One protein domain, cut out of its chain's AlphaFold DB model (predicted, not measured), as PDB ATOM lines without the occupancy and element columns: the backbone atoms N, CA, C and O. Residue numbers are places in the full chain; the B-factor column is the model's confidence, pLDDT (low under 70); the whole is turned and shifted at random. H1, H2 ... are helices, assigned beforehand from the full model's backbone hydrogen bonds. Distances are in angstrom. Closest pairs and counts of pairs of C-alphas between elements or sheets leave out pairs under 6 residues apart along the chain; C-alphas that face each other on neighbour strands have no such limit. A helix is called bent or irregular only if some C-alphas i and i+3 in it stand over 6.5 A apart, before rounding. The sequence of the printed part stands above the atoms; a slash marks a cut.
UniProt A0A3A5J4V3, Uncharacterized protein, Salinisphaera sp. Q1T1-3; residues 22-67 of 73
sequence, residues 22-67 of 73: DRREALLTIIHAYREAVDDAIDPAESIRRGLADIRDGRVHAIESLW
ATOM      1  N   ASP A  22      -7.917  58.686  29.690       88.94
ATOM      2  CA  ASP A  22      -7.175  57.868  28.717       88.94
ATOM      3  C   ASP A  22      -7.837  56.510  28.413       88.94
ATOM      4  O   ASP A  22      -7.404  55.772  27.531       88.94
ATOM      5  N   ARG A  23      -8.892  56.142  29.153       85.38
ATOM      6  CA  ARG A  23      -9.677  54.911  28.956       85.38
ATOM      7  C   ARG A  23     -11.091  55.183  28.437       85.38
ATOM      8  O   ARG A  23     -11.820  54.235  28.147       85.38
ATOM      9  N   ARG A  24     -11.488  56.453  28.292       84.25
ATOM     10  CA  ARG A  24     -12.844  56.832  27.854       84.25
ATOM     11  C   ARG A  24     -13.133  56.443  26.410       84.25
ATOM     12  O   ARG A  24     -14.270  56.105  26.109       84.25
ATOM     13  N   GLU A  25     -12.123  56.425  25.543       83.94
ATOM     14  CA  GLU A  25     -12.284  55.957  24.162       83.94
ATOM     15  C   GLU A  25     -12.644  54.462  24.114       83.94
ATOM     16  O   GLU A  25     -13.597  54.068  23.446       83.94
ATOM     17  N   ALA A  26     -11.968  53.633  24.916       79.38
ATOM     18  CA  ALA A  26     -12.298  52.214  25.037       79.38
ATOM     19  C   ALA A  26     -13.707  51.997  25.620       79.38
ATOM     20  O   ALA A  26     -14.459  51.156  25.130       79.38
ATOM     21  N   LEU A  27     -14.092  52.787  26.629       86.19
ATOM     22  CA  LEU A  27     -15.449  52.764  27.179       86.19
ATOM     23  C   LEU A  27     -16.501  53.140  26.126       86.19
ATOM     24  O   LEU A  27     -17.538  52.487  26.038       86.19
ATOM     25  N   LEU A  28     -16.230  54.163  25.312       84.31
ATOM     26  CA  LEU A  28     -17.130  54.595  24.245       84.31
ATOM     27  C   LEU A  28     -17.342  53.482  23.210       84.31
ATOM     28  O   LEU A  28     -18.478  53.231  22.814       84.31
ATOM     29  N   THR A  29     -16.282  52.761  22.839       80.56
ATOM     30  CA  THR A  29     -16.366  51.588  21.952       80.56
ATOM     31  C   THR A  29     -17.281  50.503  22.521       80.56
ATOM     32  O   THR A  29     -18.121  49.969  21.799       80.56
ATOM     33  N   ILE A  30     -17.183  50.213  23.822       83.38
ATOM     34  CA  ILE A  30     -18.054  49.232  24.492       83.38
ATOM     35  C   ILE A  30     -19.517  49.692  24.466       83.38
ATOM     36  O   ILE A  30     -20.406  48.894  24.175       83.38
ATOM     37  N   ILE A  31     -19.780  50.976  24.735       87.44
ATOM     38  CA  ILE A  31     -21.138  51.538  24.698       87.44
ATOM     39  C   ILE A  31     -21.722  51.462  23.280       87.44
ATOM     40  O   ILE A  31     -22.892  51.117  23.125       87.44
ATOM     41  N   HIS A  32     -20.924  51.742  22.245       82.25
ATOM     42  CA  HIS A  32     -21.356  51.600  20.853       82.25
ATOM     43  C   HIS A  32     -21.689  50.152  20.497       82.25
ATOM     44  O   HIS A  32     -22.769  49.911  19.967       82.25
ATOM     45  N   ALA A  33     -20.823  49.197  20.849       76.31
ATOM     46  CA  ALA A  33     -21.077  47.776  20.616       76.31
ATOM     47  C   ALA A  33     -22.335  47.293  21.356       76.31
ATOM     48  O   ALA A  33     -23.127  46.535  20.807       76.31
ATOM     49  N   TYR A  34     -22.549  47.766  22.587       80.00
ATOM     50  CA  TYR A  34     -23.770  47.485  23.338       80.00
ATOM     51  C   TYR A  34     -25.012  48.049  22.639       80.00
ATOM     52  O   TYR A  34     -26.005  47.340  22.514       80.00
ATOM     53  N   ARG A  35     -24.968  49.302  22.166       79.94
ATOM     54  CA  ARG A  35     -26.096  49.915  21.454       79.94
ATOM     55  C   ARG A  35     -26.410  49.165  20.162       79.94
ATOM     56  O   ARG A  35     -27.564  48.843  19.932       79.94
ATOM     57  N   GLU A  36     -25.389  48.851  19.371       72.62
ATOM     58  CA  GLU A  36     -25.528  48.065  18.141       72.62
ATOM     59  C   GLU A  36     -26.149  46.693  18.429       72.62
ATOM     60  O   GLU A  36     -27.117  46.317  17.784       72.62
ATOM     61  N   ALA A  37     -25.687  45.999  19.475       64.62
ATOM     62  CA  ALA A  37     -26.217  44.695  19.871       64.62
ATOM     63  C   ALA A  37     -27.649  44.719  20.436       64.62
ATOM     64  O   ALA A  37     -28.265  43.663  20.529       64.62
ATOM     65  N   VAL A  38     -28.151  45.873  20.882       69.50
ATOM     66  CA  VAL A  38     -29.533  46.031  21.370       69.50
ATOM     67  C   VAL A  38     -30.463  46.515  20.253       69.50
ATOM     68  O   VAL A  38     -31.631  46.126  20.234       69.50
ATOM     69  N   ASP A  39     -29.963  47.359  19.347       67.69
ATOM     70  CA  ASP A  39     -30.721  47.895  18.211       67.69
ATOM     71  C   ASP A  39     -30.882  46.850  17.091       67.69
ATOM     72  O   ASP A  39     -31.968  46.726  16.516       67.69
ATOM     73  N   ASP A  40     -29.844  46.055  16.812       62.44
ATOM     74  CA  ASP A  40     -29.988  44.808  16.065       62.44
ATOM     75  C   ASP A  40     -30.555  43.760  17.021       62.44
ATOM     76  O   ASP A  40     -29.964  43.493  18.056       62.44
ATOM     77  N   ALA A  41     -31.705  43.166  16.696       55.28
ATOM     78  CA  ALA A  41     -32.506  42.277  17.551       55.28
ATOM     79  C   ALA A  41     -31.849  40.919  17.929       55.28
ATOM     80  O   ALA A  41     -32.503  39.872  17.927       55.28
ATOM     81  N   ILE A  42     -30.556  40.907  18.232       57.44
ATOM     82  CA  ILE A  42     -29.815  39.806  18.830       57.44
ATOM     83  C   ILE A  42     -29.982  39.926  20.345       57.44
ATOM     84  O   ILE A  42     -29.868  41.008  20.904       57.44
ATOM     85  N   ASP A  43     -30.265  38.814  21.026       64.75
ATOM     86  CA  ASP A  43     -30.330  38.792  22.488       64.75
ATOM     87  C   ASP A  43     -29.022  39.388  23.073       64.75
ATOM     88  O   ASP A  43     -27.945  38.804  22.883       64.75
ATOM     89  N   PRO A  44     -29.076  40.545  23.765       60.41
ATOM     90  CA  PRO A  44     -27.876  41.250  24.216       60.41
ATOM     91  C   PRO A  44     -27.052  40.417  25.199       60.41
ATOM     92  O   PRO A  44     -25.822  40.507  25.228       60.41
ATOM     93  N   ALA A  45     -27.716  39.566  25.989       63.97
ATOM     94  CA  ALA A  45     -27.033  38.667  26.902       63.97
ATOM     95  C   ALA A  45     -26.310  37.550  26.142       63.97
ATOM     96  O   ALA A  45     -25.259  37.107  26.600       63.97
ATOM     97  N   GLU A  46     -26.811  37.129  24.982       66.50
ATOM     98  CA  GLU A  46     -26.137  36.138  24.146       66.50
ATOM     99  C   GLU A  46     -24.921  36.714  23.409       66.50
ATOM    100  O   GLU A  46     -23.880  36.057  23.350       66.50
ATOM    101  N   SER A  47     -24.992  37.961  22.935       63.75
ATOM    102  CA  SER A  47     -23.839  38.643  22.323       63.75
ATOM    103  C   SER A  47     -22.716  38.882  23.344       63.75
ATOM    104  O   SER A  47     -21.558  38.527  23.106       63.75
ATOM    105  N   ILE A  48     -23.063  39.365  24.543       69.38
ATOM    106  CA  ILE A  48     -22.109  39.544  25.649       69.38
ATOM    107  C   ILE A  48     -21.549  38.195  26.118       69.38
ATOM    108  O   ILE A  48     -20.345  38.079  26.353       69.38
ATOM    109  N   ARG A  49     -22.388  37.156  26.229       69.25
ATOM    110  CA  ARG A  49     -21.940  35.805  26.598       69.25
ATOM    111  C   ARG A  49     -20.971  35.243  25.561       69.25
ATOM    112  O   ARG A  49     -19.967  34.660  25.964       69.25
ATOM    113  N   ARG A  50     -21.223  35.443  24.264       69.56
ATOM    114  CA  ARG A  50     -20.286  35.082  23.190       69.56
ATOM    115  C   ARG A  50     -18.972  35.842  23.306       69.56
ATOM    116  O   ARG A  50     -17.933  35.198  23.323       69.56
ATOM    117  N   GLY A  51     -19.009  37.162  23.491       69.19
ATOM    118  CA  GLY A  51     -17.798  37.970  23.665       69.19
ATOM    119  C   GLY A  51     -16.957  37.531  24.871       69.19
ATOM    120  O   GLY A  51     -15.749  37.346  24.759       69.19
ATOM    121  N   LEU A  52     -17.593  37.266  26.016       70.12
ATOM    122  CA  LEU A  52     -16.930  36.708  27.204       70.12
ATOM    123  C   LEU A  52     -16.391  35.292  26.973       70.12
ATOM    124  O   LEU A  52     -15.303  34.967  27.448       70.12
ATOM    125  N   ALA A  53     -17.136  34.444  26.261       70.81
ATOM    126  CA  ALA A  53     -16.689  33.103  25.904       70.81
ATOM    127  C   ALA A  53     -15.490  33.146  24.951       70.81
ATOM    128  O   ALA A  53     -14.558  32.375  25.137       70.81
ATOM    129  N   ASP A  54     -15.460  34.072  23.997       73.81
ATOM    130  CA  ASP A  54     -14.341  34.253  23.073       73.81
ATOM    131  C   ASP A  54     -13.086  34.754  23.790       73.81
ATOM    132  O   ASP A  54     -11.989  34.275  23.499       73.81
ATOM    133  N   ILE A  55     -13.237  35.647  24.774       70.56
ATOM    134  CA  ILE A  55     -12.134  36.063  25.655       70.56
ATOM    135  C   ILE A  55     -11.618  34.864  26.459       70.56
ATOM    136  O   ILE A  55     -10.413  34.626  26.511       70.56
ATOM    137  N   ARG A  56     -12.519  34.079  27.068       68.69
ATOM    138  CA  ARG A  56     -12.155  32.894  27.864       68.69
ATOM    139  C   ARG A  56     -11.477  31.813  27.023       68.69
ATOM    140  O   ARG A  56     -10.522  31.198  27.484       68.69
ATOM    141  N   ASP A  57     -11.974  31.581  25.815       76.00
ATOM    142  CA  ASP A  57     -11.453  30.579  24.888       76.00
ATOM    143  C   ASP A  57     -10.174  31.069  24.174       76.00
ATOM    144  O   ASP A  57      -9.634  30.360  23.327       76.00
ATOM    145  N   GLY A  58      -9.678  32.274  24.497       68.88
ATOM    146  CA  GLY A  58      -8.459  32.840  23.918       68.88
ATOM    147  C   GLY A  58      -8.581  33.172  22.429       68.88
ATOM    148  O   GLY A  58      -7.568  33.326  21.753       68.88
ATOM    149  N   ARG A  59      -9.812  33.272  21.910       68.62
ATOM    150  CA  ARG A  59     -10.107  33.651  20.519       68.62
ATOM    151  C   ARG A  59     -10.020  35.157  20.283       68.62
ATOM    152  O   ARG A  59     -10.132  35.604  19.146       68.62
ATOM    153  N   VAL A  60      -9.840  35.931  21.350       68.31
ATOM    154  CA  VAL A  60      -9.624  37.374  21.293       68.31
ATOM    155  C   VAL A  60      -8.157  37.646  21.570       68.31
ATOM    156  O   VAL A  60      -7.632  37.302  22.628       68.31
ATOM    157  N   HIS A  61      -7.505  38.280  20.609       62.75
ATOM    158  CA  HIS A  61      -6.126  38.713  20.729       62.75
ATOM    159  C   HIS A  61      -6.094  40.191  21.119       62.75
ATOM    160  O   HIS A  61      -6.893  40.988  20.623       62.75
ATOM    161  N   ALA A  62      -5.194  40.563  22.033       64.12
ATOM    162  CA  ALA A  62      -4.991  41.967  22.372       64.12
ATOM    163  C   ALA A  62      -4.607  42.736  21.102       64.12
ATOM    164  O   ALA A  62      -3.817  42.236  20.304       64.12
ATOM    165  N   ILE A  63      -5.121  43.953  20.918       62.53
ATOM    166  CA  ILE A  63      -4.782  44.786  19.748       62.53
ATOM    167  C   ILE A  63      -3.257  44.972  19.626       62.53
ATOM    168  O   ILE A  63      -2.731  45.041  18.523       62.53
ATOM    169  N   GLU A  64      -2.541  44.961  20.753       57.22
ATOM    170  CA  GLU A  64      -1.074  44.989  20.831       57.22
ATOM    171  C   GLU A  64      -0.409  43.834  20.059       57.22
ATOM    172  O   GLU A  64       0.587  44.053  19.378       57.22
ATOM    173  N   SER A  65      -1.008  42.638  20.049       62.28
ATOM    174  CA  SER A  65      -0.476  41.471  19.323       62.28
ATOM    175  C   SER A  65      -0.615  41.553  17.798       62.28
ATOM    176  O   SER A  65      -0.007  40.764  17.079       62.28
ATOM    177  N   LEU A  66      -1.383  42.516  17.273       61.81
ATOM    178  CA  LEU A  66      -1.411  42.796  15.834       61.81
ATOM    179  C   LEU A  66      -0.124  43.497  15.370       61.81
ATOM    180  O   LEU A  66       0.215  43.431  14.189       61.81
ATOM    181  N   TRP A  67       0.595  44.147  16.290       65.62
ATOM    182  CA  TRP A  67       1.823  44.889  16.002       65.62
ATOM    183  C   TRP A  67       3.096  44.039  16.114       65.62
ATOM    184  O   TRP A  67       4.092  44.402  15.495       65.62
TER     185      TRP A  67
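This is residues 22 to 67 of the 73 residues of an uncharacterized protein of Salinisphaera sp. Q1T1-3 (UniProt A0A3A5J4V3). The longest helix, H1, meets H2 at a corner to make an open V, and a short third helix, H3, stands free at the V's mouth. The printed part has 46 residues with three named helices, H1, H2, H3 along the chain, and no named strand: all helix. It is loose, radius of gyration of the C-alphas 12.2 A, and flat, spanning 34 by 27 by 13 A.

H1, residues 22 to 39, runs 27.6 A from C-alpha 22 at (-7.175, 57.868, 28.717); it is irregular, C-alphas 22 and 25 being 7.1 A apart. H2, residues 44 to 56, runs 18.2 A. H3, residues 63 to 66, runs 5.5 A to C-alpha 66 at (-1.411, 42.796, 15.834).

H1 and H2 touch only at the corner, closest at the C-alphas of Ala 37 and Pro 44, 5.8 A. They run opposite ways at a steep tilt of 48 degrees. H3 is apart from both. Every O i to N i+4 pair is within hydrogen-bond range in H2, 13 of 14 in H1; H3 is too short for one.

The C-alphas farthest apart, of Ala 41 and Trp 67, are 34.5 A apart. The printed part has no cut and no long link. Residues 37 to 51, 56 and 58 to 67 have pLDDT under 70.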